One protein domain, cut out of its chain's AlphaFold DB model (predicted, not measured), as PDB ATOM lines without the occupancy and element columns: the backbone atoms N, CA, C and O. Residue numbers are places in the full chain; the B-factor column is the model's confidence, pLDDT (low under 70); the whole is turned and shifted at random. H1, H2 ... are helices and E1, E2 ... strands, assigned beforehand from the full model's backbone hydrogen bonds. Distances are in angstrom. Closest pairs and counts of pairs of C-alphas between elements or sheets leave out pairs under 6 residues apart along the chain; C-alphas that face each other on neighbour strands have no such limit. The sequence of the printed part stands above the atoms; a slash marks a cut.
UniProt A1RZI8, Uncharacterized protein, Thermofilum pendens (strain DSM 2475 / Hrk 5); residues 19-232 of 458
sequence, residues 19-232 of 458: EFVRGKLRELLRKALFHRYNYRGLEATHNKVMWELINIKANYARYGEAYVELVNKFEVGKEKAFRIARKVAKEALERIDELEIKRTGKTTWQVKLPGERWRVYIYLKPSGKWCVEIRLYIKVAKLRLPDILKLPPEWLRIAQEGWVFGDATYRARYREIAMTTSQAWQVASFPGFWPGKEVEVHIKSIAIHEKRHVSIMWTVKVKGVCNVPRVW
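AT A GLANCE: This is residues 19 to 232 of the 458 residues of an uncharacterized protein of Thermofilum pendens (strain DSM 2475 / Hrk 5) (UniProt A1RZI8). A curled, strongly twisted sheet of eight strands runs the length of this domain, and the long helical hairpin of H2 and H3 runs beside it, H3 packing on E4 and E7. H1 crosses the E2 and E3 end of the sheet, H5 covers E8, and H4 stands at the far end by E5. The 214 printed residues hold, in order, H1 H2 H3 E1 E2 E3 E4 H4 E5 E6 H5 E7 E8, a mixed class; the sheet, E1 E2 E3 E4 E7 E8 E6 E5, is antiparallel throughout. The whole is compact, with a radius of gyration of the C-alphas of 18.9 A, yet elongated, spanning 58 by 37 by 32 A.

IN THESE COORDINATES: Find C-alpha 19 at (98.825, 102.994, 23.055), where H1, residues 19 to 33, begins. H2, residues 42 to 63, covers 31.1 A with a kink of 26 degrees near residue 57; H3, residues 65 to 94, starts at (114.691, 108.730, 71.842) and covers 43.8 A. Next read E1, residues 100 to 105, E2, 108 to 112, E3, 120 to 124, and E4, 130 to 144, which is 37.6 A long and bends by 58 degrees at residue 136. H4, 153 to 165, E5, 168 to 171, E6, 176 to 181, and H5, 184 to 193, follow. E7, 198 to 209, covers 32.3 A, and E8, 214 to 223, ends at (127.674, 102.666, 55.607).

HOW THE PARTS SIT: Look first at E1 E2 E3 E4, a meander, each strand the antiparallel neighbour of the one before: N 102 and O 110 are 2.9 A apart, N 109 and O 122 2.8 A, N 121 and O 133 2.9 A. Further across, these backbone atoms of neighbour strands are within hydrogen-bond range: N 134 and O 206 of E4 and E7, 2.9 A apart, N 202 and O 219 of E7 and E8, 2.8 A, N 179 and O 220 of E6 and E8, 2.9 A, and N 169 and O 178 of E5 and E6, 2.8 A. E6, H5, E7 form a split strand-helix-strand unit, E8 between its strands, with a right-handed crossover. H2, H3 and H5 make an up and down bundle, each running against the one before; H2 and H3 touch at a shallow tilt of 7 degrees, closest at C-alphas 57 and 68, 5.5 A. H3 has a height over the sheet of 8.6 A, and its C-alpha 77 is 5.2 A from C-alpha 140 of E4. H1 touches H3, closest at C-alphas 29 and 89, 5.9 A; H4 touches H5, closest at C-alphas 160 and 193, 6.2 A. H1, H3 and H4 have every O i to N i+4 pair within hydrogen-bond range, H2 16 of 18, and H5 3 of 6, with 5 of 7 O i to N i+3 pairs.

THE WHOLE: The C-alphas of Asp 97 and Pro 152, the two farthest apart, are 59.3 A apart. The printed part has no cut, and no link is long. Mean pLDDT of the printed part is 92.9; look for values under 70 at residues 36 to 37.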
ATOM      1  N   GLU A  19     100.234 102.804  22.716       91.88
ATOM      2  CA  GLU A  19      98.825 102.994  23.055       91.88
ATOM      3  C   GLU A  19      98.385 102.034  24.165       91.88
ATOM      4  O   GLU A  19      97.787 102.454  25.162       91.88
ATOM      5  N   PHE A  20      98.776 100.764  24.073       93.69
ATOM      6  CA  PHE A  20      98.547  99.768  25.107       93.69
ATOM      7  C   PHE A  20      99.208 100.175  26.426       93.69
ATOM      8  O   PHE A  20      98.586 100.125  27.495       93.69
ATOM      9  N   VAL A  21     100.472 100.606  26.376       94.25
ATOM     10  CA  VAL A  21     101.217 101.031  27.570       94.25
ATOM     11  C   VAL A  21     100.575 102.269  28.203       94.25
ATOM     12  O   VAL A  21     100.440 102.330  29.430       94.25
ATOM     13  N   ARG A  22     100.112 103.224  27.390       95.94
ATOM     14  CA  ARG A  22      99.361 104.408  27.831       95.94
ATOM     15  C   ARG A  22      98.032 104.018  28.473       95.94
ATOM     16  O   ARG A  22      97.710 104.501  29.561       95.94
ATOM     17  N   GLY A  23      97.300 103.082  27.872       96.06
ATOM     18  CA  GLY A  23      96.080 102.504  28.429       96.06
ATOM     19  C   GLY A  23      96.317 101.852  29.794       96.06
ATOM     20  O   GLY A  23      95.589 102.123  30.754       96.06
ATOM     21  N   LYS A  24      97.395 101.071  29.931       95.56
ATOM     22  CA  LYS A  24      97.787 100.454  31.207       95.56
ATOM     23  C   LYS A  24      98.217 101.467  32.259       95.56
ATOM     24  O   LYS A  24      97.855 101.326  33.428       95.56
ATOM     25  N   LEU A  25      98.940 102.511  31.870       96.38
ATOM     26  CA  LEU A  25      99.264 103.619  32.761       96.38
ATOM     27  C   LEU A  25      97.983 104.282  33.291       96.38
ATOM     28  O   LEU A  25      97.829 104.421  34.508       96.38
ATOM     29  N   ARG A  26      97.039 104.613  32.398       96.69
ATOM     30  CA  ARG A  26      95.736 105.210  32.737       96.69
ATOM     31  C   ARG A  26      94.968 104.344  33.732       96.69
ATOM     32  O   ARG A  26      94.496 104.845  34.754       96.69
ATOM     33  N   GLU A  27      94.872 103.043  33.456       95.12
ATOM     34  CA  GLU A  27      94.201 102.058  34.311       95.12
ATOM     35  C   GLU A  27      94.773 102.069  35.739       95.12
ATOM     36  O   GLU A  27      94.035 102.196  36.721       95.12
ATOM     37  N   LEU A  28      96.099 101.962  35.866       95.62
ATOM     38  CA  LEU A  28      96.765 101.826  37.159       95.62
ATOM     39  C   LEU A  28      96.754 103.122  37.970       95.62
ATOM     40  O   LEU A  28      96.505 103.079  39.178       95.62
ATOM     41  N   LEU A  29      96.962 104.275  37.333       95.88
ATOM     42  CA  LEU A  29      96.869 105.568  38.011       95.88
ATOM     43  C   LEU A  29      95.441 105.832  38.517       95.88
ATOM     44  O   LEU A  29      95.271 106.235  39.671       95.88
ATOM     45  N   ARG A  30      94.407 105.517  37.717       94.62
ATOM     46  CA  ARG A  30      93.003 105.617  38.155       94.62
ATOM     47  C   ARG A  30      92.717 104.702  39.342       94.62
ATOM     48  O   ARG A  30      92.147 105.165  40.324       94.62
ATOM     49  N   LYS A  31      93.167 103.441  39.303       92.38
ATOM     50  CA  LYS A  31      93.052 102.511  40.445       92.38
ATOM     51  C   LYS A  31      93.722 103.054  41.708       92.38
ATOM     52  O   LYS A  31      93.209 102.857  42.805       92.38
ATOM     53  N   ALA A  32      94.867 103.721  41.574       93.69
ATOM     54  CA  ALA A  32      95.592 104.281  42.708       93.69
ATOM     55  C   ALA A  32      94.872 105.477  43.353       93.69
ATOM     56  O   ALA A  32      94.898 105.591  44.580       93.69
ATOM     57  N   LEU A  33      94.256 106.351  42.551       93.62
ATOM     58  CA  LEU A  33      93.611 107.586  43.013       93.62
ATOM     59  C   LEU A  33      92.137 107.403  43.397       93.62
ATOM     60  O   LEU A  33      91.717 107.918  44.427       93.62
ATOM     61  N   PHE A  34      91.378 106.637  42.614       86.81
ATOM     62  CA  PHE A  34      89.919 106.488  42.723       86.81
ATOM     63  C   PHE A  34      89.524 105.040  43.040       86.81
ATOM     64  O   PHE A  34      88.645 104.454  42.407       86.81
ATOM     65  N   HIS A  35      90.255 104.413  43.963       72.56
ATOM     66  CA  HIS A  35      90.099 102.994  44.271       72.56
ATOM     67  C   HIS A  35      88.651 102.599  44.629       72.56
ATOM     68  O   HIS A  35      87.968 103.299  45.369       72.56
ATOM     69  N   ARG A  36      88.199 101.445  44.117       65.75
ATOM     70  CA  ARG A  36      86.964 100.754  44.545       65.75
ATOM     71  C   ARG A  36      87.304  99.724  45.631       65.75
ATOM     72  O   ARG A  36      88.460  99.309  45.713       65.75
ATOM     73  N   TYR A  37      86.311  99.270  46.403       60.12
ATOM     74  CA  TYR A  37      86.442  98.425  47.610       60.12
ATOM     75  C   TYR A  37      87.501  97.295  47.565       60.12
ATOM     76  O   TYR A  37      88.127  97.002  48.579       60.12
ATOM     77  N   ASN A  38      87.772  96.699  46.398       79.00
ATOM     78  CA  ASN A  38      88.691  95.562  46.249       79.00
ATOM     79  C   ASN A  38      90.168  95.935  45.997       79.00
ATOM     80  O   ASN A  38      91.001  95.045  45.820       79.00
ATOM     81  N   TYR A  39      90.518  97.224  45.952       87.25
ATOM     82  CA  TYR A  39      91.881  97.682  45.680       87.25
ATOM     83  C   TYR A  39      92.362  98.676  46.735       87.25
ATOM     84  O   TYR A  39      91.733  99.703  46.960       87.25
ATOM     85  N   ARG A  40      93.526  98.435  47.352       89.81
ATOM     86  CA  ARG A  40      94.090  99.392  48.317       89.81
ATOM     87  C   ARG A  40      94.834 100.522  47.590       89.81
ATOM     88  O   ARG A  40      96.009 100.366  47.251       89.81
ATOM     89  N   GLY A  41      94.147 101.643  47.364       94.25
ATOM     90  CA  GLY A  41      94.679 102.844  46.705       94.25
ATOM     91  C   GLY A  41      95.775 103.581  47.489       94.25
ATOM     92  O   GLY A  41      96.256 103.112  48.526       94.25
ATOM     93  N   LEU A  42      96.173 104.754  46.988       94.81
ATOM     94  CA  LEU A  42      97.182 105.625  47.607       94.81
ATOM     95  C   LEU A  42      96.783 106.022  49.031       94.81
ATOM     96  O   LEU A  42      97.568 105.841  49.952       94.81
ATOM     97  N   GLU A  43      95.561 106.517  49.212       93.31
ATOM     98  CA  GLU A  43      95.057 106.980  50.509       93.31
ATOM     99  C   GLU A  43      94.937 105.847  51.531       93.31
ATOM    100  O   GLU A  43      95.504 105.928  52.618       93.31
ATOM    101  N   ALA A  44      94.318 104.727  51.155       92.25
ATOM    102  CA  ALA A  44      94.225 103.564  52.033       92.25
ATOM    103  C   ALA A  44      95.612 103.004  52.416       92.25
ATOM    104  O   ALA A  44      95.816 102.530  53.535       92.25
ATOM    105  N   THR A  45      96.595 103.069  51.511       94.50
ATOM    106  CA  THR A  45      97.979 102.672  51.816       94.50
ATOM    107  C   THR A  45      98.667 103.685  52.731       94.50
ATOM    108  O   THR A  45      99.367 103.278  53.655       94.50
ATOM    109  N   HIS A  46      98.453 104.983  52.518       94.19
ATOM    110  CA  HIS A  46      98.969 106.053  53.374       94.19
ATOM    111  C   HIS A  46      98.473 105.918  54.815       94.19
ATOM    112  O   HIS A  46      99.303 105.909  55.727       94.19
ATOM    113  N   ASN A  47      97.166 105.707  55.002       91.88
ATOM    114  CA  ASN A  47      96.548 105.496  56.311       91.88
ATOM    115  C   ASN A  47      97.078 104.222  56.972       91.88
ATOM    116  O   ASN A  47      97.472 104.239  58.135       91.88
ATOM    117  N   LYS A  48      97.174 103.115  56.222       93.06
ATOM    118  CA  LYS A  48      97.737 101.863  56.746       93.06
ATOM    119  C   LYS A  48      99.168 102.051  57.259       93.06
ATOM    120  O   LYS A  48      99.483 101.612  58.358       93.06
ATOM    121  N   VAL A  49     100.035 102.672  56.460       93.38
ATOM    122  CA  VAL A  49     101.442 102.880  56.836       93.38
ATOM    123  C   VAL A  49     101.546 103.857  58.008       93.38
ATOM    124  O   VAL A  49     102.388 103.657  58.871       93.38
ATOM    125  N   MET A  50     100.682 104.875  58.079       91.69
ATOM    126  CA  MET A  50     100.601 105.768  59.240       91.69
ATOM    127  C   MET A  50     100.310 104.980  60.524       91.69
ATOM    128  O   MET A  50     101.068 105.095  61.479       91.69
ATOM    129  N   TRP A  51      99.289 104.119  60.523       90.00
ATOM    130  CA  TRP A  51      98.973 103.265  61.674       90.00
ATOM    131  C   TRP A  51     100.109 102.306  62.038       90.00
ATOM    132  O   TRP A  51     100.387 102.096  63.217       90.00
ATOM    133  N   GLU A  52     100.789 101.727  61.044       90.56
ATOM    134  CA  GLU A  52     101.980 100.905  61.290       90.56
ATOM    135  C   GLU A  52     103.080 101.720  61.992       90.56
ATOM    136  O   GLU A  52     103.619 101.257  62.994       90.56
ATOM    137  N   LEU A  53     103.376 102.939  61.529       92.81
ATOM    138  CA  LEU A  53     104.407 103.799  62.121       92.81
ATOM    139  C   LEU A  53     104.042 104.294  63.526       92.81
ATOM    140  O   LEU A  53     104.901 104.241  64.400       92.81
ATOM    141  N   ILE A  54     102.786 104.679  63.778       86.38
ATOM    142  CA  ILE A  54     102.311 105.090  65.113       86.38
ATOM    143  C   ILE A  54     102.530 103.965  66.130       86.38
ATOM    144  O   ILE A  54     103.084 104.188  67.208       86.38
ATOM    145  N   ASN A  55     102.157 102.733  65.768       83.75
ATOM    146  CA  ASN A  55     102.351 101.569  66.632       83.75
ATOM    147  C   ASN A  55     103.838 101.280  66.872       83.75
ATOM    148  O   ASN A  55     104.239 100.999  68.000       83.75
ATOM    149  N   ILE A  56     104.671 101.376  65.827       91.25
ATOM    150  CA  ILE A  56     106.124 101.211  65.963       91.25
ATOM    151  C   ILE A  56     106.685 102.268  66.911       91.25
ATOM    152  O   ILE A  56     107.422 101.916  67.824       91.25
ATOM    153  N   LYS A  57     106.320 103.541  66.729       90.12
ATOM    154  CA  LYS A  57     106.774 104.665  67.552       90.12
ATOM    155  C   LYS A  57     106.451 104.446  69.027       90.12
ATOM    156  O   LYS A  57     107.350 104.544  69.858       90.12
ATOM    157  N   ALA A  58     105.200 104.103  69.336       78.75
ATOM    158  CA  ALA A  58     104.761 103.828  70.702       78.75
ATOM    159  C   ALA A  58     105.562 102.674  71.328       78.75
ATOM    160  O   ALA A  58     106.096 102.805  72.427       78.75
ATOM    161  N   ASN A  59     105.732 101.571  70.595       83.88
ATOM    162  CA  ASN A  59     106.500 100.422  71.073       83.88
ATOM    163  C   ASN A  59     108.005 100.704  71.187       83.88
ATOM    164  O   ASN A  59     108.687 100.079  71.999       83.88
ATOM    165  N   TYR A  60     108.542 101.599  70.355       90.19
ATOM    166  CA  TYR A  60     109.964 101.936  70.312       90.19
ATOM    167  C   TYR A  60     110.387 102.978  71.342       90.19
ATOM    168  O   TYR A  60     111.585 103.103  71.587       90.19
ATOM    169  N   ALA A  61     109.444 103.640  72.018       85.44
ATOM    170  CA  ALA A  61     109.741 104.546  73.128       85.44
ATOM    171  C   ALA A  61     110.643 103.893  74.193       85.44
ATOM    172  O   ALA A  61     111.585 104.515  74.678       85.44
ATOM    173  N   ARG A  62     110.446 102.595  74.469       87.50
ATOM    174  CA  ARG A  62     111.265 101.827  75.426       87.50
ATOM    175  C   ARG A  62     112.713 101.568  74.987       87.50
ATOM    176  O   ARG A  62     113.511 101.116  75.798       87.50
ATOM    177  N   TYR A  63     113.047 101.797  73.715       88.06
ATOM    178  CA  TYR A  63     114.399 101.618  73.163       88.06
ATOM    179  C   TYR A  63     115.157 102.946  73.006       88.06
ATOM    180  O   TYR A  63     116.278 102.958  72.501       88.06
ATOM    181  N   GLY A  64     114.567 104.053  73.468       91.50
ATOM    182  CA  GLY A  64     115.209 105.359  73.547       91.50
ATOM    183  C   GLY A  64     114.821 106.327  72.430       91.50
ATOM    184  O   GLY A  64     114.286 105.960  71.379       91.50
ATOM    185  N   GLU A  65     115.128 107.601  72.670       93.12
ATOM    186  CA  GLU A  65     114.691 108.730  71.842       93.12
ATOM    187  C   GLU A  65     115.168 108.638  70.390       93.12
ATOM    188  O   GLU A  65     114.408 108.960  69.480       93.12
ATOM    189  N   ALA A  66     116.371 108.111  70.140       93.25
ATOM    190  CA  ALA A  66     116.910 107.966  68.786       93.25
ATOM    191  C   ALA A  66     116.032 107.076  67.879       93.25
ATOM    192  O   ALA A  66     115.903 107.333  66.679       93.25
ATOM    193  N   TYR A  67     115.392 106.043  68.439       92.44
ATOM    194  CA  TYR A  67     114.468 105.179  67.698       92.44
ATOM    195  C   TYR A  67     113.106 105.842  67.481       92.44
ATOM    196  O   TYR A  67     112.503 105.664  66.423       92.44
ATOM    197  N   VAL A  68     112.639 106.650  68.433       92.88
ATOM    198  CA  VAL A  68     111.425 107.465  68.270       92.88
ATOM    199  C   VAL A  68     111.639 108.532  67.193       92.88
ATOM    200  O   VAL A  68     110.810 108.685  66.296       92.88
ATOM    201  N   GLU A  69     112.778 109.223  67.224       94.62
ATOM    202  CA  GLU A  69     113.164 110.227  66.232       94.62
ATOM    203  C   GLU A  69     113.258 109.617  64.827       94.62
ATOM    204  O   GLU A  69     112.795 110.210  63.849       94.62
ATOM    205  N   LEU A  70     113.804 108.403  64.716       94.62
ATOM    206  CA  LEU A  70     113.845 107.663  63.458       94.62
ATOM    207  C   LEU A  70     112.443 107.463  62.868       94.62
ATOM    208  O   LEU A  70     112.228 107.733  61.684       94.62
ATOM    209  N   VAL A  71     111.486 107.024  63.686       95.00
ATOM    210  CA  VAL A  71     110.109 106.775  63.239       95.00
ATOM    211  C   VAL A  71     109.384 108.086  62.917       95.00
ATOM    212  O   VAL A  71     108.712 108.159  61.889       95.00
ATOM    213  N   ASN A  72     109.608 109.155  63.688       95.50
ATOM    214  CA  ASN A  72     109.103 110.498  63.363       95.50
ATOM    215  C   ASN A  72     109.579 110.958  61.977       95.50
ATOM    216  O   ASN A  72     108.795 111.457  61.168       95.50
ATOM    217  N   LYS A  73     110.862 110.740  61.653       96.69
ATOM    218  CA  LYS A  73     111.395 111.042  60.316       96.69
ATOM    219  C   LYS A  73     110.672 110.229  59.239       96.69
ATOM    220  O   LYS A  73     110.380 110.770  58.172       96.69
ATOM    221  N   PHE A  74     110.331 108.964  59.504       96.19
ATOM    222  CA  PHE A  74     109.562 108.133  58.568       96.19
ATOM    223  C   PHE A  74     108.157 108.670  58.312       96.19
ATOM    224  O   PHE A  74     107.731 108.668  57.156       96.19
ATOM    225  N   GLU A  75     107.463 109.163  59.338       93.69
ATOM    226  CA  GLU A  75     106.141 109.785  59.197       93.69
ATOM    227  C   GLU A  75     106.206 111.000  58.260       93.69
ATOM    228  O   GLU A  75     105.492 111.044  57.255       93.69
ATOM    229  N   VAL A  76     107.148 111.920  58.499       95.44
ATOM    230  CA  VAL A  76     107.363 113.110  57.653       95.44
ATOM    231  C   VAL A  76     107.730 112.719  56.217       95.44
ATOM    232  O   VAL A  76     107.184 113.257  55.246       95.44
ATOM    233  N   GLY A  77     108.640 111.753  56.059       96.38
ATOM    234  CA  GLY A  77     109.044 111.239  54.752       96.38
ATOM    235  C   GLY A  77     107.871 110.635  53.980       96.38
ATOM    236  O   GLY A  77     107.697 110.930  52.793       96.38
ATOM    237  N   LYS A  78     107.046 109.824  54.654       96.44
ATOM    238  CA  LYS A  78     105.831 109.210  54.104       96.44
ATOM    239  C   LYS A  78     104.855 110.280  53.627       96.44
ATOM    240  O   LYS A  78     104.415 110.203  52.482       96.44
ATOM    241  N   GLU A  79     104.539 111.276  54.455       97.06
ATOM    242  CA  GLU A  79     103.628 112.367  54.071       97.06
ATOM    243  C   GLU A  79     104.093 113.064  52.790       97.06
ATOM    244  O   GLU A  79     103.350 113.177  51.809       97.06
ATOM    245  N   LYS A  80     105.377 113.441  52.748       97.00
ATOM    246  CA  LYS A  80     105.981 114.062  51.567       97.00
ATOM    247  C   LYS A  80     105.891 113.154  50.337       97.00
ATOM    248  O   LYS A  80     105.560 113.639  49.254       97.00
ATOM    249  N   ALA A  81     106.162 111.859  50.491       96.88
ATOM    250  CA  ALA A  81     106.126 110.897  49.396       96.88
ATOM    251  C   ALA A  81     104.725 110.730  48.798       96.88
ATOM    252  O   ALA A  81     104.577 110.789  47.579       96.88
ATOM    253  N   PHE A  82     103.697 110.573  49.634       96.69
ATOM    254  CA  PHE A  82     102.320 110.431  49.159       96.69
ATOM    255  C   PHE A  82     101.778 111.717  48.543       96.69
ATOM    256  O   PHE A  82     101.093 111.643  47.525       96.69
ATOM    257  N   ARG A  83     102.131 112.889  49.086       96.94
ATOM    258  CA  ARG A  83     101.774 114.179  48.480       96.94
ATOM    259  C   ARG A  83     102.340 114.310  47.066       96.94
ATOM    260  O   ARG A  83     101.595 114.626  46.142       96.94
ATOM    261  N   ILE A  84     103.633 114.023  46.885       95.69
ATOM    262  CA  ILE A  84     104.284 114.087  45.566       95.69
ATOM    263  C   ILE A  84     103.698 113.028  44.627       95.69
ATOM    264  O   ILE A  84     103.353 113.347  43.496       95.69
ATOM    265  N   ALA A  85     103.535 111.785  45.086       96.38
ATOM    266  CA  ALA A  85     102.989 110.713  44.258       96.38
ATOM    267  C   ALA A  85     101.542 110.983  43.821       96.38
ATOM    268  O   ALA A  85     101.202 110.714  42.675       96.38
ATOM    269  N   ARG A  86     100.704 111.548  44.700       96.44
ATOM    270  CA  ARG A  86      99.335 111.961  44.368       96.44
ATOM    271  C   ARG A  86      99.334 113.075  43.324       96.44
ATOM    272  O   ARG A  86      98.552 112.985  42.386       96.44
ATOM    273  N   LYS A  87     100.207 114.080  43.471       95.75
ATOM    274  CA  LYS A  87     100.370 115.164  42.490       95.75
ATOM    275  C   LYS A  87     100.752 114.600  41.115       95.75
ATOM    276  O   LYS A  87      99.990 114.758  40.173       95.75
ATOM    277  N   VAL A  88     101.842 113.832  41.050       95.12
ATOM    278  CA  VAL A  88     102.326 113.214  39.801       95.12
ATOM    279  C   VAL A  88     101.269 112.305  39.174       95.12
ATOM    280  O   VAL A  88     101.080 112.331  37.966       95.12
ATOM    281  N   ALA A  89     100.554 111.505  39.971       95.06
ATOM    282  CA  ALA A  89      99.515 110.621  39.449       95.06
ATOM    283  C   ALA A  89      98.318 111.385  38.862       95.06
ATOM    284  O   ALA A  89      97.746 110.920  37.880       95.06
ATOM    285  N   LYS A  90      97.928 112.521  39.459       95.44
ATOM    286  CA  LYS A  90      96.843 113.370  38.945       95.44
ATOM    287  C   LYS A  90      97.255 114.060  37.652       95.44
ATOM    288  O   LYS A  90      96.591 113.869  36.644       95.44
ATOM    289  N   GLU A  91      98.394 114.746  37.665       94.88
ATOM    290  CA  GLU A  91      98.895 115.469  36.493       94.88
ATOM    291  C   GLU A  91      99.147 114.509  35.315       94.88
ATOM    292  O   GLU A  91      98.797 114.811  34.178       94.88
ATOM    293  N   ALA A  92      99.672 113.303  35.577       94.25
ATOM    294  CA  ALA A  92      99.849 112.275  34.549       94.25
ATOM    295  C   ALA A  92      98.525 111.706  34.007       94.25
ATOM    296  O   ALA A  92      98.504 111.200  32.891       94.25
ATOM    297  N   LEU A  93      97.431 111.737  34.775       94.88
ATOM    298  CA  LEU A  93      96.109 111.343  34.279       94.88
ATOM    299  C   LEU A  93      95.438 112.450  33.471       94.88
ATOM    300  O   LEU A  93      94.777 112.143  32.485       94.88
ATOM    301  N   GLU A  94      95.580 113.700  33.908       95.06
ATOM    302  CA  GLU A  94      95.004 114.879  33.254       95.06
ATOM    303  C   GLU A  94      95.652 115.125  31.892       95.06
ATOM    304  O   GLU A  94      94.956 115.368  30.916       95.06
ATOM    305  N   ARG A  95      96.978 114.979  31.815       94.31
ATOM    306  CA  ARG A  95      97.774 115.210  30.601       94.31
ATOM    307  C   ARG A  95      98.248 113.906  29.976       94.31
ATOM    308  O   ARG A  95      99.348 113.824  29.437       94.31
ATOM    309  N   ILE A  96      97.446 112.849  30.104       93.50
ATOM    310  CA  ILE A  96      97.875 111.497  29.744       93.50
ATOM    311  C   ILE A  96      98.222 111.349  28.269       93.50
ATOM    312  O   ILE A  96      99.052 110.505  27.957       93.50
ATOM    313  N   ASP A  97      97.617 112.145  27.388       92.19
ATOM    314  CA  ASP A  97      97.847 112.114  25.940       92.19
ATOM    315  C   ASP A  97      99.113 112.903  25.543       92.19
ATOM    316  O   ASP A  97      99.744 112.601  24.536       92.19
ATOM    317  N   GLU A  98      99.596 113.791  26.414       92.69
ATOM    318  CA  GLU A  98     100.837 114.563  26.233       92.69
ATOM    319  C   GLU A  98     102.089 113.840  26.761       92.69
ATOM    320  O   GLU A  98     103.207 114.344  26.647       92.69
ATOM    321  N   LEU A  99     101.925 112.676  27.398       92.56
ATOM    322  CA  LEU A  99     103.049 111.928  27.956       92.56
ATOM    323  C   LEU A  99     103.902 111.301  26.853       92.56
ATOM    324  O   LEU A  99     103.392 110.619  25.968       92.56
ATOM    325  N   GLU A 100     105.215 111.441  26.981       93.00
ATOM    326  CA  GLU A 100     106.192 110.686  26.206       93.00
ATOM    327  C   GLU A 100     106.428 109.325  26.868       93.00
ATOM    328  O   GLU A 100     106.810 109.244  28.048       93.00
ATOM    329  N   ILE A 101     106.240 108.242  26.110       93.75
ATOM    330  CA  ILE A 101     106.449 106.871  26.582       93.75
ATOM    331  C   ILE A 101     107.598 106.244  25.797       93.75
ATOM    332  O   ILE A 101     107.461 105.824  24.655       93.75
ATOM    333  N   LYS A 102     108.757 106.117  26.443       93.06
ATOM    334  CA  LYS A 102     109.952 105.529  25.830       93.06
ATOM    335  C   LYS A 102     110.250 104.155  26.413       93.06
ATOM    336  O   LYS A 102     110.476 104.018  27.617       93.06
ATOM    337  N   ARG A 103     110.345 103.127  25.568       92.25
ATOM    338  CA  ARG A 103     110.833 101.805  25.988       92.25
ATOM    339  C   ARG A 103     112.303 101.909  26.420       92.25
ATOM    340  O   ARG A 103     113.139 102.424  25.686       92.25
ATOM    341  N   THR A 104     112.618 101.448  27.631       91.19
ATOM    342  CA  THR A 104     113.978 101.504  28.220       91.19
ATOM    343  C   THR A 104     114.549 100.126  28.551       91.19
ATOM    344  O   THR A 104     115.723 100.005  28.889       91.19
ATOM    345  N   GLY A 105     113.741  99.072  28.436       87.88
ATOM    346  CA  GLY A 105     114.172  97.686  28.567       87.88
ATOM    347  C   GLY A 105     113.145  96.726  27.974       87.88
ATOM    348  O   GLY A 105     112.092  97.149  27.492       87.88
ATOM    349  N   LYS A 106     113.420  95.417  28.051       87.06
ATOM    350  CA  LYS A 106     112.553  94.374  27.465       87.06
ATOM    351  C   LYS A 106     111.098  94.491  27.932       87.06
ATOM    352  O   LYS A 106     110.187  94.348  27.126       87.06
ATOM    353  N   THR A 107     110.891  94.794  29.210       91.25
ATOM    354  CA  THR A 107     109.570  94.868  29.847       91.25
ATOM    355  C   THR A 107     109.364  96.173  30.616       91.25
ATOM    356  O   THR A 107     108.631  96.197  31.601       91.25
ATOM    357  N   THR A 108     110.067  97.252  30.256       94.56
ATOM    358  CA  THR A 108     110.051  98.515  31.013       94.56
ATOM    359  C   THR A 108     109.993  99.721  30.088       94.56
ATOM    360  O   THR A 108     110.794  99.849  29.161       94.56
ATOM    361  N   TRP A 109     109.091 100.642  30.409       95.56
ATOM    362  CA  TRP A 109     108.891 101.908  29.720       95.56
ATOM    363  C   TRP A 109     109.033 103.052  30.718       95.56
ATOM    364  O   TRP A 109     108.566 102.983  31.858       95.56
ATOM    365  N   GLN A 110     109.728 104.093  30.289       95.00
ATOM    366  CA  GLN A 110     109.844 105.350  30.998       95.00
ATOM    367  C   GLN A 110     108.752 106.285  30.493       95.00
ATOM    368  O   GLN A 110     108.601 106.460  29.289       95.00
ATOM    369  N   VAL A 111     108.028 106.885  31.428       93.62
ATOM    370  CA  VAL A 111     106.950 107.829  31.156       93.62
ATOM    371  C   VAL A 111     107.378 109.193  31.674       93.62
ATOM    372  O   VAL A 111     107.803 109.321  32.832       93.62
ATOM    373  N   LYS A 112     107.283 110.209  30.822       92.06
ATOM    374  CA  LYS A 112     107.597 111.593  31.173       92.06
ATOM    375  C   LYS A 112     106.549 112.534  30.614       92.06
ATOM    376  O   LYS A 112     106.005 112.288  29.549       92.06
ATOM    377  N   LEU A 113     106.332 113.628  31.326       88.06
ATOM    378  CA  LEU A 113     105.704 114.806  30.759       88.06
ATOM    379  C   LEU A 113     106.825 115.771  30.334       88.06
ATOM    380  O   LEU A 113     107.724 116.015  31.152       88.06
ATOM    381  N   PRO A 114     106.831 116.289  29.093       83.44
ATOM    382  CA  PRO A 114     107.832 117.254  28.650       83.44
ATOM    383  C   PRO A 114     107.920 118.468  29.587       83.44
ATOM    384  O   PRO A 114     106.909 118.968  30.074       83.44
ATOM    385  N   GLY A 115     109.142 118.920  29.884       79.75
ATOM    386  CA  GLY A 115     109.401 120.034  30.812       79.75
ATOM    387  C   GLY A 115     109.327 119.679  32.305       79.75
ATOM    388  O   GLY A 115     109.907 120.383  33.131       79.75
ATOM    389  N   GLU A 116     108.716 118.551  32.670       83.56
ATOM    390  CA  GLU A 116     108.602 118.110  34.059       83.56
ATOM    391  C   GLU A 116     109.741 117.180  34.489       83.56
ATOM    392  O   GLU A 116     110.239 116.328  33.748       83.56
ATOM    393  N   ARG A 117     110.134 117.269  35.764       82.38
ATOM    394  CA  ARG A 117     111.205 116.432  36.343       82.38
ATOM    395  C   ARG A 117     110.702 115.086  36.876       82.38
ATOM    396  O   ARG A 117     111.266 114.538  37.829       82.38
ATOM    397  N   TRP A 118     109.638 114.541  36.288       85.19
ATOM    398  CA  TRP A 118     109.040 113.289  36.744       85.19
ATOM    399  C   TRP A 118     109.912 112.075  36.419       85.19
ATOM    400  O   TRP A 118     110.668 112.029  35.448       85.19
ATOM    401  N   ARG A 119     109.796 111.044  37.261       87.56
ATOM    402  CA  ARG A 119     110.470 109.754  37.082       87.56
ATOM    403  C   ARG A 119     109.451 108.629  37.213       87.56
ATOM    404  O   ARG A 119     109.470 107.891  38.199       87.56
ATOM    405  N   VAL A 120     108.553 108.529  36.238       95.81
ATOM    406  CA  VAL A 120     107.526 107.486  36.196       95.81
ATOM    407  C   VAL A 120     108.000 106.353  35.293       95.81
ATOM    408  O   VAL A 120     108.560 106.575  34.222       95.81
ATOM    409  N   TYR A 121     107.816 105.126  35.759       96.62
ATOM    410  CA  TYR A 121     108.114 103.921  34.998       96.62
ATOM    411  C   TYR A 121     106.904 103.012  35.029       96.62
ATOM    412  O   TYR A 121     106.260 102.876  36.064       96.62
ATOM    413  N   ILE A 122     106.635 102.348  33.920       96.62
ATOM    414  CA  ILE A 122     105.676 101.257  33.845       96.62
ATOM    415  C   ILE A 122     106.416 100.012  33.380       96.62
ATOM    416  O   ILE A 122     107.278 100.079  32.506       96.62
ATOM    417  N   TYR A 123     106.159  98.879  34.023       95.25
ATOM    418  CA  TYR A 123     106.832  97.635  33.675       95.25
ATOM    419  C   TYR A 123     105.988  96.403  33.964       95.25
ATOM    420  O   TYR A 123     105.185  96.370  34.903       95.25
ATOM    421  N   LEU A 124     106.234  95.368  33.166       93.19
ATOM    422  CA  LEU A 124     105.669  94.039  33.341       93.19
ATOM    423  C   LEU A 124     106.594  93.222  34.249       93.19
ATOM    424  O   LEU A 124     107.775  93.012  33.947       93.19
ATOM    425  N   LYS A 125     106.072  92.784  35.397       90.38
ATOM    426  CA  LYS A 125     106.799  91.913  36.326       90.38
ATOM    427  C   LYS A 125     106.933  90.502  35.736       90.38
ATOM    428  O   LYS A 125     106.049  90.084  34.995       90.38
ATOM    429  N   PRO A 126     107.931  89.707  36.170       84.38
ATOM    430  CA  PRO A 126     108.054  88.298  35.773       84.38
ATOM    431  C   PRO A 126     106.808  87.444  36.052       84.38
ATOM    432  O   PRO A 126     106.619  86.412  35.430       84.38
ATOM    433  N   SER A 127     105.944  87.876  36.975       83.31
ATOM    434  CA  SER A 127     104.654  87.238  37.262       83.31
ATOM    435  C   SER A 127     103.541  87.569  36.259       83.31
ATOM    436  O   SER A 127     102.379  87.297  36.554       83.31
ATOM    437  N   GLY A 128     103.862  88.235  35.146       87.81
ATOM    438  CA  GLY A 128     102.896  88.679  34.137       87.81
ATOM    439  C   GLY A 128     102.020  89.857  34.575       87.81
ATOM    440  O   GLY A 128     101.033  90.159  33.919       87.81
ATOM    441  N   LYS A 129     102.345  90.523  35.692       92.62
ATOM    442  CA  LYS A 129     101.535  91.616  36.264       92.62
ATOM    443  C   LYS A 129     102.177  92.975  36.039       92.62
ATOM    444  O   LYS A 129     103.378  93.133  36.273       92.62
ATOM    445  N   TRP A 130     101.372  93.971  35.695       95.25
ATOM    446  CA  TRP A 130     101.836  95.339  35.479       95.25
ATOM    447  C   TRP A 130     102.087  96.096  36.786       95.25
ATOM    448  O   TRP A 130     101.479  95.849  37.838       95.25
ATOM    449  N   CYS A 131     103.026  97.034  36.724       96.56
ATOM    450  CA  CYS A 131     103.365  97.912  37.828       96.56
ATOM    451  C   CYS A 131     103.741  99.296  37.309       96.56
ATOM    452  O   CYS A 131     104.607  99.407  36.445       96.56
ATOM    453  N   VAL A 132     103.152 100.338  37.893       97.56
ATOM    454  CA  VAL A 132     103.621 101.722  37.727       97.56
ATOM    455  C   VAL A 132     104.458 102.093  38.945       97.56
ATOM    456  O   VAL A 132     104.056 101.851  40.078       97.56
ATOM    457  N   GLU A 133     105.641 102.652  38.735       97.25
ATOM    458  CA  GLU A 133     106.549 103.120  39.776       97.25
ATOM    459  C   GLU A 133     106.790 104.620  39.606       97.25
ATOM    460  O   GLU A 133     107.404 105.058  38.633       97.25
ATOM    461  N   ILE A 134     106.349 105.405  40.587       97.31
ATOM    462  CA  ILE A 134     106.673 106.828  40.701       97.31
ATOM    463  C   ILE A 134     107.931 106.928  41.562       97.31
ATOM    464  O   ILE A 134     107.872 106.717  42.776       97.31
ATOM    465  N   ARG A 135     109.090 107.194  40.951       96.25
ATOM    466  CA  ARG A 135     110.368 107.281  41.672       96.25
ATOM    467  C   ARG A 135     110.556 108.651  42.306       96.25
ATOM    468  O   ARG A 135     110.439 109.675  41.643       96.25
ATOM    469  N   LEU A 136     110.910 108.641  43.587       95.25
ATOM    470  CA  LEU A 136     110.952 109.822  44.446       95.25
ATOM    471  C   LEU A 136     112.355 110.099  44.998       95.25
ATOM    472  O   LEU A 136     112.778 111.248  45.027       95.25
ATOM    473  N   TYR A 137     113.083 109.057  45.419       93.81
ATOM    474  CA  TYR A 137     114.408 109.161  46.053       93.81
ATOM    475  C   TYR A 137     114.489 110.204  47.185       93.81
ATOM    476  O   TYR A 137     115.486 110.910  47.331       93.81
ATOM    477  N   ILE A 138     113.445 110.297  48.008       95.62
ATOM    478  CA  ILE A 138     113.402 111.233  49.134       95.62
ATOM    479  C   ILE A 138     114.306 110.689  50.234       95.62
ATOM    480  O   ILE A 138     114.056 109.598  50.745       95.62
ATOM    481  N   LYS A 139     115.340 111.442  50.614       96.94
ATOM    482  CA  LYS A 139     116.128 111.147  51.813       96.94
ATOM    483  C   LYS A 139     115.293 111.474  53.046       96.94
ATOM    484  O   LYS A 139     114.838 112.603  53.204       96.94
ATOM    485  N   VAL A 140     115.065 110.462  53.872       95.81
ATOM    486  CA  VAL A 140     114.193 110.533  55.048       95.81
ATOM    487  C   VAL A 140     115.015 110.716  56.310       95.81
ATOM    488  O   VAL A 140     114.694 111.554  57.145       95.81
ATOM    489  N   ALA A 141     116.095 109.949  56.441       95.31
ATOM    490  CA  ALA A 141     116.927 109.996  57.628       95.31
ATOM    491  C   ALA A 141     118.396 109.707  57.304       95.31
ATOM    492  O   ALA A 141     118.708 108.961  56.372       95.31
ATOM    493  N   LYS A 142     119.281 110.306  58.102       96.44
ATOM    494  CA  LYS A 142     120.707 109.993  58.207       96.44
ATOM    495  C   LYS A 142     121.068 110.060  59.687       96.44
ATOM    496  O   LYS A 142     120.931 111.127  60.277       96.44
ATOM    497  N   LEU A 143     121.441 108.935  60.288       94.75
ATOM    498  CA  LEU A 143     121.648 108.834  61.733       94.75
ATOM    499  C   LEU A 143     122.557 107.656  62.098       94.75
ATOM    500  O   LEU A 143     122.822 106.787  61.269       94.75
ATOM    501  N   ARG A 144     122.995 107.620  63.357       95.56
ATOM    502  CA  ARG A 144     123.616 106.457  63.998       95.56
ATOM    503  C   ARG A 144     122.740 106.051  65.173       95.56
ATOM    504  O   ARG A 144     122.314 106.918  65.927       95.56
ATOM    505  N   LEU A 145     122.456 104.759  65.299       94.12
ATOM    506  CA  LEU A 145     121.613 104.240  66.374       94.12
ATOM    507  C   LEU A 145     122.461 103.588  67.471       94.12
ATOM    508  O   LEU A 145     123.489 102.975  67.150       94.12
ATOM    509  N   PRO A 146     122.042 103.712  68.743       94.00
ATOM    510  CA  PRO A 146     122.697 103.034  69.852       94.00
ATOM    511  C   PRO A 146     122.495 101.516  69.770       94.00
ATOM    512  O   PRO A 146     121.559 101.029  69.133       94.00
ATOM    513  N   ASP A 147     123.366 100.765  70.446       95.31
ATOM    514  CA  ASP A 147     123.210  99.316  70.572       95.31
ATOM    515  C   ASP A 147     122.156  98.960  71.624       95.31
ATOM    516  O   ASP A 147     122.435  98.869  72.821       95.31
ATOM    517  N   ILE A 148     120.924  98.773  71.160       92.50
ATOM    518  CA  ILE A 148     119.798  98.361  72.008       92.50
ATOM    519  C   ILE A 148     119.677  96.843  72.129       92.50
ATOM    520  O   ILE A 148     119.038  96.360  73.061       92.50
ATOM    521  N   LEU A 149     120.268  96.087  71.195       93.62
ATOM    522  CA  LEU A 149     120.220  94.626  71.217       93.62
ATOM    523  C   LEU A 149     121.276  94.054  72.167       93.62
ATOM    524  O   LEU A 149     121.070  92.960  72.692       93.62
ATOM    525  N   LYS A 150     122.386  94.779  72.384       93.69
ATOM    526  CA  LYS A 150     123.488  94.404  73.286       93.69
ATOM    527  C   LYS A 150     123.909  92.943  73.105       93.69
ATOM    528  O   LYS A 150     124.162  92.224  74.070       93.69
ATOM    529  N   LEU A 151     123.896  92.476  71.858       94.25
ATOM    530  CA  LEU A 151     124.273  91.109  71.533       94.25
ATOM    531  C   LEU A 151     125.794  90.975  71.630       94.25
ATOM    532  O   LEU A 151     126.504  91.891  71.205       94.25
ATOM    533  N   PRO A 152     126.311  89.821  72.088       94.75
ATOM    534  CA  PRO A 152     127.719  89.501  71.911       94.75
ATOM    535  C   PRO A 152     128.136  89.693  70.440       94.75
ATOM    536  O   PRO A 152     127.342  89.380  69.544       94.75
ATOM    537  N   PRO A 153     129.362  90.168  70.146       93.00
ATOM    538  CA  PRO A 153     129.776  90.494  68.778       93.00
ATOM    539  C   PRO A 153     129.585  89.357  67.764       93.00
ATOM    540  O   PRO A 153     129.213  89.598  66.613       93.00
ATOM    541  N   GLU A 154     129.797  88.112  68.188       93.19
ATOM    542  CA  GLU A 154     129.588  86.923  67.357       93.19
ATOM    543  C   GLU A 154     128.109  86.715  67.011       93.19
ATOM    544  O   GLU A 154     127.760  86.441  65.864       93.19
ATOM    545  N   TRP A 155     127.219  86.938  67.975       95.44
ATOM    546  CA  TRP A 155     125.777  86.787  67.798       95.44
ATOM    547  C   TRP A 155     125.190  87.915  66.969       95.44
ATOM    548  O   TRP A 155     124.338  87.681  66.113       95.44
ATOM    549  N   LEU A 156     125.687  89.138  67.162       95.44
ATOM    550  CA  LEU A 156     125.341  90.263  66.304       95.44
ATOM    551  C   LEU A 156     125.696  89.955  64.844       95.44
ATOM    552  O   LEU A 156     124.879  90.187  63.952       95.44
ATOM    553  N   ARG A 157     126.875  89.370  64.595       95.06
ATOM    554  CA  ARG A 157     127.301  88.952  63.252       95.06
ATOM    555  C   ARG A 157     126.373  87.890  62.658       95.06
ATOM    556  O   ARG A 157     125.997  88.008  61.494       95.06
ATOM    557  N   ILE A 158     125.964  86.897  63.446       95.25
ATOM    558  CA  ILE A 158     125.015  85.857  63.016       95.25
ATOM    559  C   ILE A 158     123.641  86.460  62.688       95.25
ATOM    560  O   ILE A 158     123.047  86.143  61.656       95.25
ATOM    561  N   ALA A 159     123.142  87.376  63.522       95.38
ATOM    562  CA  ALA A 159     121.880  88.065  63.269       95.38
ATOM    563  C   ALA A 159     121.942  88.917  61.987       95.38
ATOM    564  O   ALA A 159     121.009  88.913  61.181       95.38
ATOM    565  N   GLN A 160     123.059  89.614  61.759       95.69
ATOM    566  CA  GLN A 160     123.320  90.354  60.521       95.69
ATOM    567  C   GLN A 160     123.376  89.425  59.298       95.69
ATOM    568  O   GLN A 160     122.840  89.769  58.245       95.69
ATOM    569  N   GLU A 161     123.973  88.239  59.425       95.00
ATOM    570  CA  GLU A 161     123.998  87.233  58.360       95.00
ATOM    571  C   GLU A 161     122.587  86.765  57.984       95.00
ATOM    572  O   GLU A 161     122.273  86.702  56.796       95.00
ATOM    573  N   GLY A 162     121.705  86.555  58.969       93.75
ATOM    574  CA  GLY A 162     120.292  86.251  58.724       93.75
ATOM    575  C   GLY A 162     119.595  87.306  57.852       93.75
ATOM    576  O   GLY A 162     118.878  86.961  56.911       93.75
ATOM    577  N   TRP A 163     119.878  88.596  58.074       94.62
ATOM    578  CA  TRP A 163     119.399  89.673  57.195       94.62
ATOM    579  C   TRP A 163     120.007  89.618  55.790       94.62
ATOM    580  O   TRP A 163     119.298  89.841  54.811       94.62
ATOM    581  N   VAL A 164     121.309  89.341  55.675       94.44
ATOM    582  CA  VAL A 164     122.054  89.288  54.398       94.44
ATOM    583  C   VAL A 164     121.693  88.066  53.540       94.44
ATOM    584  O   VAL A 164     121.898  88.075  52.318       94.44
ATOM    585  N   PHE A 165     121.196  87.004  54.166       91.19
ATOM    586  CA  PHE A 165     120.651  85.830  53.490       91.19
ATOM    587  C   PHE A 165     119.195  86.016  53.064       91.19
ATOM    588  O   PHE A 165     118.809  85.454  52.041       91.19
ATOM    589  N   GLY A 166     118.427  86.832  53.790       86.75
ATOM    590  CA  GLY A 166     117.083  87.251  53.394       86.75
ATOM    591  C   GLY A 166     117.098  88.462  52.455       86.75
ATOM    592  O   GLY A 166     117.458  88.369  51.281       86.75
ATOM    593  N   ASP A 167     116.701  89.619  52.987       86.81
ATOM    594  CA  ASP A 167     116.357  90.814  52.201       86.81
ATOM    595  C   ASP A 167     117.495  91.831  52.000       86.81
ATOM    596  O   ASP A 167     117.366  92.778  51.211       86.81
ATOM    597  N   ALA A 168     118.616  91.684  52.709       93.94
ATOM    598  CA  ALA A 168     119.729  92.623  52.641       93.94
ATOM    599  C   ALA A 168     120.833  92.147  51.687       93.94
ATOM    600  O   ALA A 168     121.134  90.965  51.545       93.94
ATOM    601  N   THR A 169     121.492  93.090  51.021       93.88
ATOM    602  CA  THR A 169     122.600  92.818  50.101       93.88
ATOM    603  C   THR A 169     123.839  93.582  50.531       93.88
ATOM    604  O   THR A 169     123.820  94.811  50.615       93.88
ATOM    605  N   TYR A 170     124.939  92.858  50.734       95.06
ATOM    606  CA  TYR A 170     126.253  93.465  50.894       95.06
ATOM    607  C   TYR A 170     126.821  93.907  49.549       95.06
ATOM    608  O   TYR A 170     126.829  93.157  48.574       95.06
ATOM    609  N   ARG A 171     127.315  95.141  49.503       92.44
ATOM    610  CA  ARG A 171     127.931  95.751  48.329       92.44
ATOM    611  C   ARG A 171     129.374  96.100  48.652       92.44
ATOM    612  O   ARG A 171     129.674  97.222  49.062       92.44
ATOM    613  N   ALA A 172     130.265  95.139  48.415       88.38
ATOM    614  CA  ALA A 172     131.688  95.239  48.743       88.38
ATOM    615  C   ALA A 172     132.347  96.520  48.204       88.38
ATOM    616  O   ALA A 172     133.026  97.218  48.952       88.38
ATOM    617  N   ARG A 173     132.057  96.890  46.945       88.62
ATOM    618  CA  ARG A 173     132.590  98.103  46.295       88.62
ATOM    619  C   ARG A 173     132.325  99.387  47.088       88.62
ATOM    620  O   ARG A 173     133.146 100.292  47.067       88.62
ATOM    621  N   TYR A 174     131.185  99.470  47.767       90.56
ATOM    622  CA  TYR A 174     130.757 100.669  48.492       90.56
ATOM    623  C   TYR A 174     130.859 100.513  50.013       90.56
ATOM    624  O   TYR A 174     130.462 101.428  50.734       90.56
ATOM    625  N   ARG A 175     131.349  99.360  50.501       92.50
ATOM    626  CA  ARG A 175     131.399  99.003  51.931       92.50
ATOM    627  C   ARG A 175     130.060  99.278  52.628       92.50
ATOM    628  O   ARG A 175     130.006  99.871  53.709       92.50
ATOM    629  N   GLU A 176     128.968  98.908  51.954       95.62
ATOM    630  CA  GLU A 176     127.603  99.170  52.411       95.62
ATOM    631  C   GLU A 176     126.745  97.905  52.406       95.62
ATOM    632  O   GLU A 176     126.904  97.027  51.553       95.62
ATOM    633  N   ILE A 177     125.789  97.842  53.329       96.69
ATOM    634  CA  ILE A 177     124.670  96.900  53.267       96.69
ATOM    635  C   ILE A 177     123.445  97.689  52.822       96.69
ATOM    636  O   ILE A 177     123.171  98.761  53.361       96.69
ATOM    637  N   ALA A 178     122.708  97.176  51.842       96.19
ATOM    638  CA  ALA A 178     121.496  97.805  51.345       96.19
ATOM    639  C   ALA A 178     120.307  96.846  51.421       96.19
ATOM    640  O   ALA A 178     120.421  95.687  51.034       96.19
ATOM    641  N   MET A 179     119.156  97.356  51.846       95.88
ATOM    642  CA  MET A 179     117.879  96.642  51.848       95.88
ATOM    643  C   MET A 179     116.832  97.501  51.137       95.88
ATOM    644  O   MET A 179     116.777  98.715  51.338       95.88
ATOM    645  N   THR A 180     116.011  96.886  50.285       95.38
ATOM    646  CA  THR A 180     114.838  97.533  49.675       95.38
ATOM    647  C   THR A 180     113.599  96.778  50.107       95.38
ATOM    648  O   THR A 180     113.535  95.573  49.919       95.38
ATOM    649  N   THR A 181     112.612  97.477  50.657       95.44
ATOM    650  CA  THR A 181     111.424  96.831  51.224       95.44
ATOM    651  C   THR A 181     110.188  97.709  51.088       95.44
ATOM    652  O   THR A 181     110.292  98.929  50.980       95.44
ATOM    653  N   SER A 182     109.010  97.090  51.106       94.50
ATOM    654  CA  SER A 182     107.728  97.774  51.272       94.50
ATOM    655  C   SER A 182     107.160  97.702  52.695       94.50
ATOM    656  O   SER A 182     106.044  98.160  52.929       94.50
ATOM    657  N   GLN A 183     107.875  97.081  53.634       94.25
ATOM    658  CA  GLN A 183     107.397  96.791  54.985       94.25
ATOM    659  C   GLN A 183     107.973  97.803  55.981       94.25
ATOM    660  O   GLN A 183     109.185  97.852  56.183       94.25
ATOM    661  N   ALA A 184     107.111  98.591  56.632       94.88
ATOM    662  CA  ALA A 184     107.542  99.628  57.576       94.88
ATOM    663  C   ALA A 184     108.361  99.054  58.750       94.88
ATOM    664  O   ALA A 184     109.386  99.620  59.127       94.88
ATOM    665  N   TRP A 185     107.968  97.881  59.261       95.06
ATOM    666  CA  TRP A 185     108.664  97.214  60.362       95.06
ATOM    667  C   TRP A 185     110.121  96.856  60.022       95.06
ATOM    668  O   TRP A 185     111.000  96.991  60.873       95.06
ATOM    669  N   GLN A 186     110.410  96.450  58.775       95.94
ATOM    670  CA  GLN A 186     111.775  96.133  58.336       95.94
ATOM    671  C   GLN A 186     112.635  97.393  58.323       95.94
ATOM    672  O   GLN A 186     113.760  97.376  58.805       95.94
ATOM    673  N   VAL A 187     112.096  98.509  57.827       95.88
ATOM    674  CA  VAL A 187     112.804  99.801  57.781       95.88
ATOM    675  C   VAL A 187     113.142 100.307  59.184       95.88
ATOM    676  O   VAL A 187     114.208 100.884  59.376       95.88
ATOM    677  N   ALA A 188     112.256 100.070  60.154       95.31
ATOM    678  CA  ALA A 188     112.455 100.466  61.546       95.31
ATOM    679  C   ALA A 188     113.425  99.552  62.309       95.31
ATOM    680  O   ALA A 188     114.269 100.044  63.054       95.31
ATOM    681  N   SER A 189     113.333  98.236  62.109       95.75
ATOM    682  CA  SER A 189     114.118  97.259  62.875       95.75
ATOM    683  C   SER A 189     115.504  96.989  62.294       95.75
ATOM    684  O   SER A 189     116.465  96.876  63.051       95.75
ATOM    685  N   PHE A 190     115.643  96.925  60.968       96.75
ATOM    686  CA  PHE A 190     116.908  96.601  60.302       96.75
ATOM    687  C   PHE A 190     118.095  97.468  60.769       96.75
ATOM    688  O   PHE A 190     119.149  96.900  61.058       96.75
ATOM    689  N   PRO A 191     117.957  98.800  60.936       95.81
ATOM    690  CA  PRO A 191     119.020  99.646  61.482       95.81
ATOM    691  C   PRO A 191     119.554  99.211  62.856       95.81
ATOM    692  O   PRO A 191     120.739  99.390  63.124       95.81
ATOM    693  N   GLY A 192     118.719  98.609  63.713       95.38
ATOM    694  CA  GLY A 192     119.119  98.173  65.054       95.38
ATOM    695  C   GLY A 192     120.100  97.003  65.080       95.38
ATOM    696  O   GLY A 192     120.751  96.781  66.093       95.38
ATOM    697  N   PHE A 193     120.274  96.303  63.958       96.44
ATOM    698  CA  PHE A 193     121.285  95.255  63.807       96.44
ATOM    699  C   PHE A 193     122.648  95.803  63.367       96.44
ATOM    700  O   PHE A 193     123.573  95.029  63.141       96.44
ATOM    701  N   TRP A 194     122.799  97.125  63.240       96.06
ATOM    702  CA  TRP A 194     124.044  97.781  62.832       96.06
ATOM    703  C   TRP A 194     124.413  98.914  63.797       96.06
ATOM    704  O   TRP A 194     124.507 100.074  63.380       96.06
ATOM    705  N   PRO A 195     124.608  98.601  65.089       94.50
ATOM    706  CA  PRO A 195     124.844  99.613  66.107       94.50
ATOM    707  C   PRO A 195     126.066 100.476  65.781       94.50
ATOM    708  O   PRO A 195     127.081  99.994  65.269       94.50
ATOM    709  N   GLY A 196     125.946 101.782  66.027       92.00
ATOM    710  CA  GLY A 196     127.006 102.765  65.787       92.00
ATOM    711  C   GLY A 196     127.341 103.031  64.312       92.00
ATOM    712  O   GLY A 196     128.133 103.930  64.017       92.00
ATOM    713  N   LYS A 197     126.747 102.301  63.356       95.12
ATOM    714  CA  LYS A 197     126.944 102.545  61.922       95.12
ATOM    715  C   LYS A 197     126.051 103.674  61.434       95.12
ATOM    716  O   LYS A 197     124.962 103.910  61.949       95.12
ATOM    717  N   GLU A 198     126.528 104.387  60.417       96.62
ATOM    718  CA  GLU A 198     125.720 105.403  59.752       96.62
ATOM    719  C   GLU A 198     124.671 104.724  58.869       96.62
ATOM    720  O   GLU A 198     125.001 103.953  57.965       96.62
ATOM    721  N   VAL A 199     123.409 105.036  59.139       96.56
ATOM    722  CA  VAL A 199     122.250 104.519  58.427       96.56
ATOM    723  C   VAL A 199     121.591 105.651  57.656       96.56
ATOM    724  O   VAL A 199     121.235 106.687  58.219       96.56
ATOM    725  N   GLU A 200     121.389 105.434  56.360       97.38
ATOM    726  CA  GLU A 200     120.600 106.307  55.503       97.38
ATOM    727  C   GLU A 200     119.312 105.615  55.066       97.38
ATOM    728  O   GLU A 200     119.339 104.548  54.446       97.38
ATOM    729  N   VAL A 201     118.178 106.262  55.321       97.38
ATOM    730  CA  VAL A 201     116.861 105.780  54.898       97.38
ATOM    731  C   VAL A 201     116.308 106.700  53.825       97.38
ATOM    732  O   VAL A 201     116.306 107.923  53.969       97.38
ATOM    733  N   HIS A 202     115.821 106.099  52.744       97.75
ATOM    734  CA  HIS A 202     115.198 106.789  51.628       97.75
ATOM    735  C   HIS A 202     113.841 106.172  51.303       97.75
ATOM    736  O   HIS A 202     113.667 104.957  51.397       97.75
ATOM    737  N   ILE A 203     112.914 106.987  50.813       97.75
ATOM    738  CA  ILE A 203     111.755 106.502  50.063       97.75
ATOM    739  C   ILE A 203     112.141 106.532  48.593       97.75
ATOM    740  O   ILE A 203     112.266 107.592  47.975       97.75
ATOM    741  N   LYS A 204     112.378 105.345  48.038       97.25
ATOM    742  CA  LYS A 204     112.788 105.162  46.648       97.25
ATOM    743  C   LYS A 204     111.645 105.513  45.705       97.25
ATOM    744  O   LYS A 204     111.865 106.250  44.745       97.25
ATOM    745  N   SER A 205     110.451 104.993  45.968       97.44
ATOM    746  CA  SER A 205     109.313 105.116  45.058       97.44
ATOM    747  C   SER A 205     107.977 104.791  45.723       97.44
ATOM    748  O   SER A 205     107.929 104.204  46.803       97.44
ATOM    749  N   ILE A 206     106.888 105.153  45.045       97.88
ATOM    750  CA  ILE A 206     105.565 104.564  45.252       97.88
ATOM    751  C   ILE A 206     105.277 103.627  44.077       97.88
ATOM    752  O   ILE A 206     105.360 104.037  42.920       97.88
ATOM    753  N   ALA A 207     104.961 102.368  44.375       97.06
ATOM    754  CA  ALA A 207     104.662 101.339  43.392       97.06
ATOM    755  C   ALA A 207     103.167 101.003  43.399       97.06
ATOM    756  O   ALA A 207     102.592 100.692  44.438       97.06
ATOM    757  N   ILE A 208     102.539 101.043  42.233       96.75
ATOM    758  CA  ILE A 208     101.121 100.786  42.003       96.75
ATOM    759  C   ILE A 208     101.026  99.440  41.285       96.75
ATOM    760  O   ILE A 208     101.431  99.324  40.128       96.75
ATOM    761  N   HIS A 209     100.555  98.403  41.978       95.06
ATOM    762  CA  HIS A 209     100.518  97.042  41.445       95.06
ATOM    763  C   HIS A 209      99.152  96.710  40.856       95.06
ATOM    764  O   HIS A 209      98.153  96.878  41.535       95.06
ATOM    765  N   GLU A 210      99.106  96.097  39.676       92.12
ATOM    766  CA  GLU A 210      97.863  95.843  38.930       92.12
ATOM    767  C   GLU A 210      96.703  95.209  39.708       92.12
ATOM    768  O   GLU A 210      95.551  95.617  39.537       92.12
ATOM    769  N   LYS A 211      96.991  94.215  40.561       85.31
ATOM    770  CA  LYS A 211      95.937  93.390  41.169       85.31
ATOM    771  C   LYS A 211      95.453  93.834  42.547       85.31
ATOM    772  O   LYS A 211      94.301  93.570  42.856       85.31
ATOM    773  N   ARG A 212      96.309  94.363  43.428       81.19
ATOM    774  CA  ARG A 212      95.981  94.336  44.874       81.19
ATOM    775  C   ARG A 212      96.143  95.654  45.618       81.19
ATOM    776  O   ARG A 212      95.341  95.922  46.508       81.19
ATOM    777  N   HIS A 213      97.197  96.421  45.358       91.81
ATOM    778  CA  HIS A 213      97.510  97.558  46.220       91.81
ATOM    779  C   HIS A 213      98.591  98.472  45.655       91.81
ATOM    780  O   HIS A 213      99.403  98.084  44.813       91.81
ATOM    781  N   VAL A 214      98.643  99.664  46.239       95.44
ATOM    782  CA  VAL A 214      99.805 100.545  46.235       95.44
ATOM    783  C   VAL A 214     100.760 100.173  47.384       95.44
ATOM    784  O   VAL A 214     100.335  99.724  48.455       95.44
ATOM    785  N   SER A 215     102.057 100.355  47.148       96.44
ATOM    786  CA  SER A 215     103.155 100.123  48.089       96.44
ATOM    787  C   SER A 215     104.080 101.331  48.139       96.44
ATOM    788  O   SER A 215     104.417 101.908  47.107       96.44
ATOM    789  N   ILE A 216     104.549 101.674  49.334       97.19
ATOM    790  CA  ILE A 216     105.684 102.579  49.520       97.19
ATOM    791  C   ILE A 216     106.970 101.755  49.530       97.19
ATOM    792  O   ILE A 216     107.071 100.791  50.279       97.19
ATOM    793  N   MET A 217     107.933 102.099  48.678       97.56
ATOM    794  CA  MET A 217     109.203 101.387  48.565       97.56
ATOM    795  C   MET A 217     110.300 102.170  49.274       97.56
ATOM    796  O   MET A 217     110.696 103.258  48.848       97.56
ATOM    797  N   TRP A 218     110.830 101.581  50.332       97.75
ATOM    798  CA  TRP A 218     111.912 102.117  51.135       97.75
ATOM    799  C   TRP A 218     113.250 101.539  50.695       97.75
ATOM    800  O   TRP A 218     113.338 100.434  50.157       97.75
ATOM    801  N   THR A 219     114.319 102.280  50.944       97.50
ATOM    802  CA  THR A 219     115.688 101.797  50.818       97.50
ATOM    803  C   THR A 219     116.467 102.214  52.047       97.50
ATOM    804  O   THR A 219     116.565 103.403  52.341       97.50
ATOM    805  N   VAL A 220     117.039 101.235  52.738       97.56
ATOM    806  CA  VAL A 220     117.934 101.449  53.873       97.56
ATOM    807  C   VAL A 220     119.348 101.106  53.437       97.56
ATOM    808  O   VAL A 220     119.563 100.070  52.805       97.56
ATOM    809  N   LYS A 221     120.304 101.979  53.743       97.62
ATOM    810  CA  LYS A 221     121.730 101.769  53.493       97.62
ATOM    811  C   LYS A 221     122.501 101.935  54.789       97.62
ATOM    812  O   LYS A 221     122.349 102.951  55.456       97.62
ATOM    813  N   VAL A 222     123.354 100.974  55.102       97.62
ATOM    814  CA  VAL A 222     124.273 101.014  56.241       97.62
ATOM    815  C   VAL A 222     125.672 101.208  55.691       97.62
ATOM    816  O   VAL A 222     126.129 100.396  54.887       97.62
ATOM    817  N   LYS A 223     126.338 102.292  56.082       96.50
ATOM    818  CA  LYS A 223     127.674 102.666  55.607       96.50
ATOM    819  C   LYS A 223     128.766 102.153  56.546       96.50
ATOM    820  O   LYS A 223     128.541 101.964  57.739       96.50
ATOM    821  N   GLY A 224     129.974 101.979  56.008       92.50
ATOM    822  CA  GLY A 224     131.155 101.619  56.803       92.50
ATOM    823  C   GLY A 224     131.117 100.182  57.329       92.50
ATOM    824  O   GLY A 224     131.580  99.911  58.443       92.50
ATOM    825  N   VAL A 225     130.523  99.273  56.553       92.62
ATOM    826  CA  VAL A 225     130.479  97.842  56.853       92.62
ATOM    827  C   VAL A 225     131.717  97.187  56.233       92.62
ATOM    828  O   VAL A 225     131.819  97.066  55.014       92.62
ATOM    829  N   CYS A 226     132.668  96.810  57.092       86.56
ATOM    830  CA  CYS A 226     133.974  96.236  56.748       86.56
ATOM    831  C   CYS A 226     134.189  94.920  57.516       86.56
ATOM    832  O   CYS A 226     133.447  94.640  58.455       86.56
ATOM    833  N   ASN A 227     135.223  94.151  57.150       86.25
ATOM    834  CA  ASN A 227     135.632  92.910  57.835       86.25
ATOM    835  C   ASN A 227     134.499  91.877  57.965       86.25
ATOM    836  O   ASN A 227     134.341  91.221  58.993       86.25
ATOM    837  N   VAL A 228     133.677  91.769  56.920       90.00
ATOM    838  CA  VAL A 228     132.518  90.873  56.902       90.00
ATOM    839  C   VAL A 228     132.892  89.461  56.450       90.00
ATOM    840  O   VAL A 228     133.840  89.304  55.675       90.00
ATOM    841  N   PRO A 229     132.121  88.434  56.854       91.06
ATOM    842  CA  PRO A 229     132.288  87.081  56.340       91.06
ATOM    843  C   PRO A 229     132.241  87.035  54.811       91.06
ATOM    844  O   PRO A 229     131.392  87.671  54.178       91.06
ATOM    845  N   ARG A 230     133.105  86.208  54.206       90.50
ATOM    846  CA  ARG A 230     133.150  86.018  52.744       90.50
ATOM    847  C   ARG A 230     131.775  85.648  52.176       90.50
ATOM    848  O   ARG A 230     131.413  86.121  51.098       90.50
ATOM    849  N   VAL A 231     130.981  84.892  52.941       91.44
ATOM    850  CA  VAL A 231     129.651  84.399  52.543       91.44
ATOM    851  C   VAL A 231     128.665  85.524  52.209       91.44
ATOM    852  O   VAL A 231     127.760  85.348  51.393       91.44
ATOM    853  N   TRP A 232     128.860  86.726  52.758       93.25
ATOM    854  CA  TRP A 232     127.983  87.869  52.496       93.25
ATOM    855  C   TRP A 232     128.092  88.389  51.063       93.25
ATOM    856  O   TRP A 232     127.116  88.924  50.526       93.25
TER     857      TRP A 232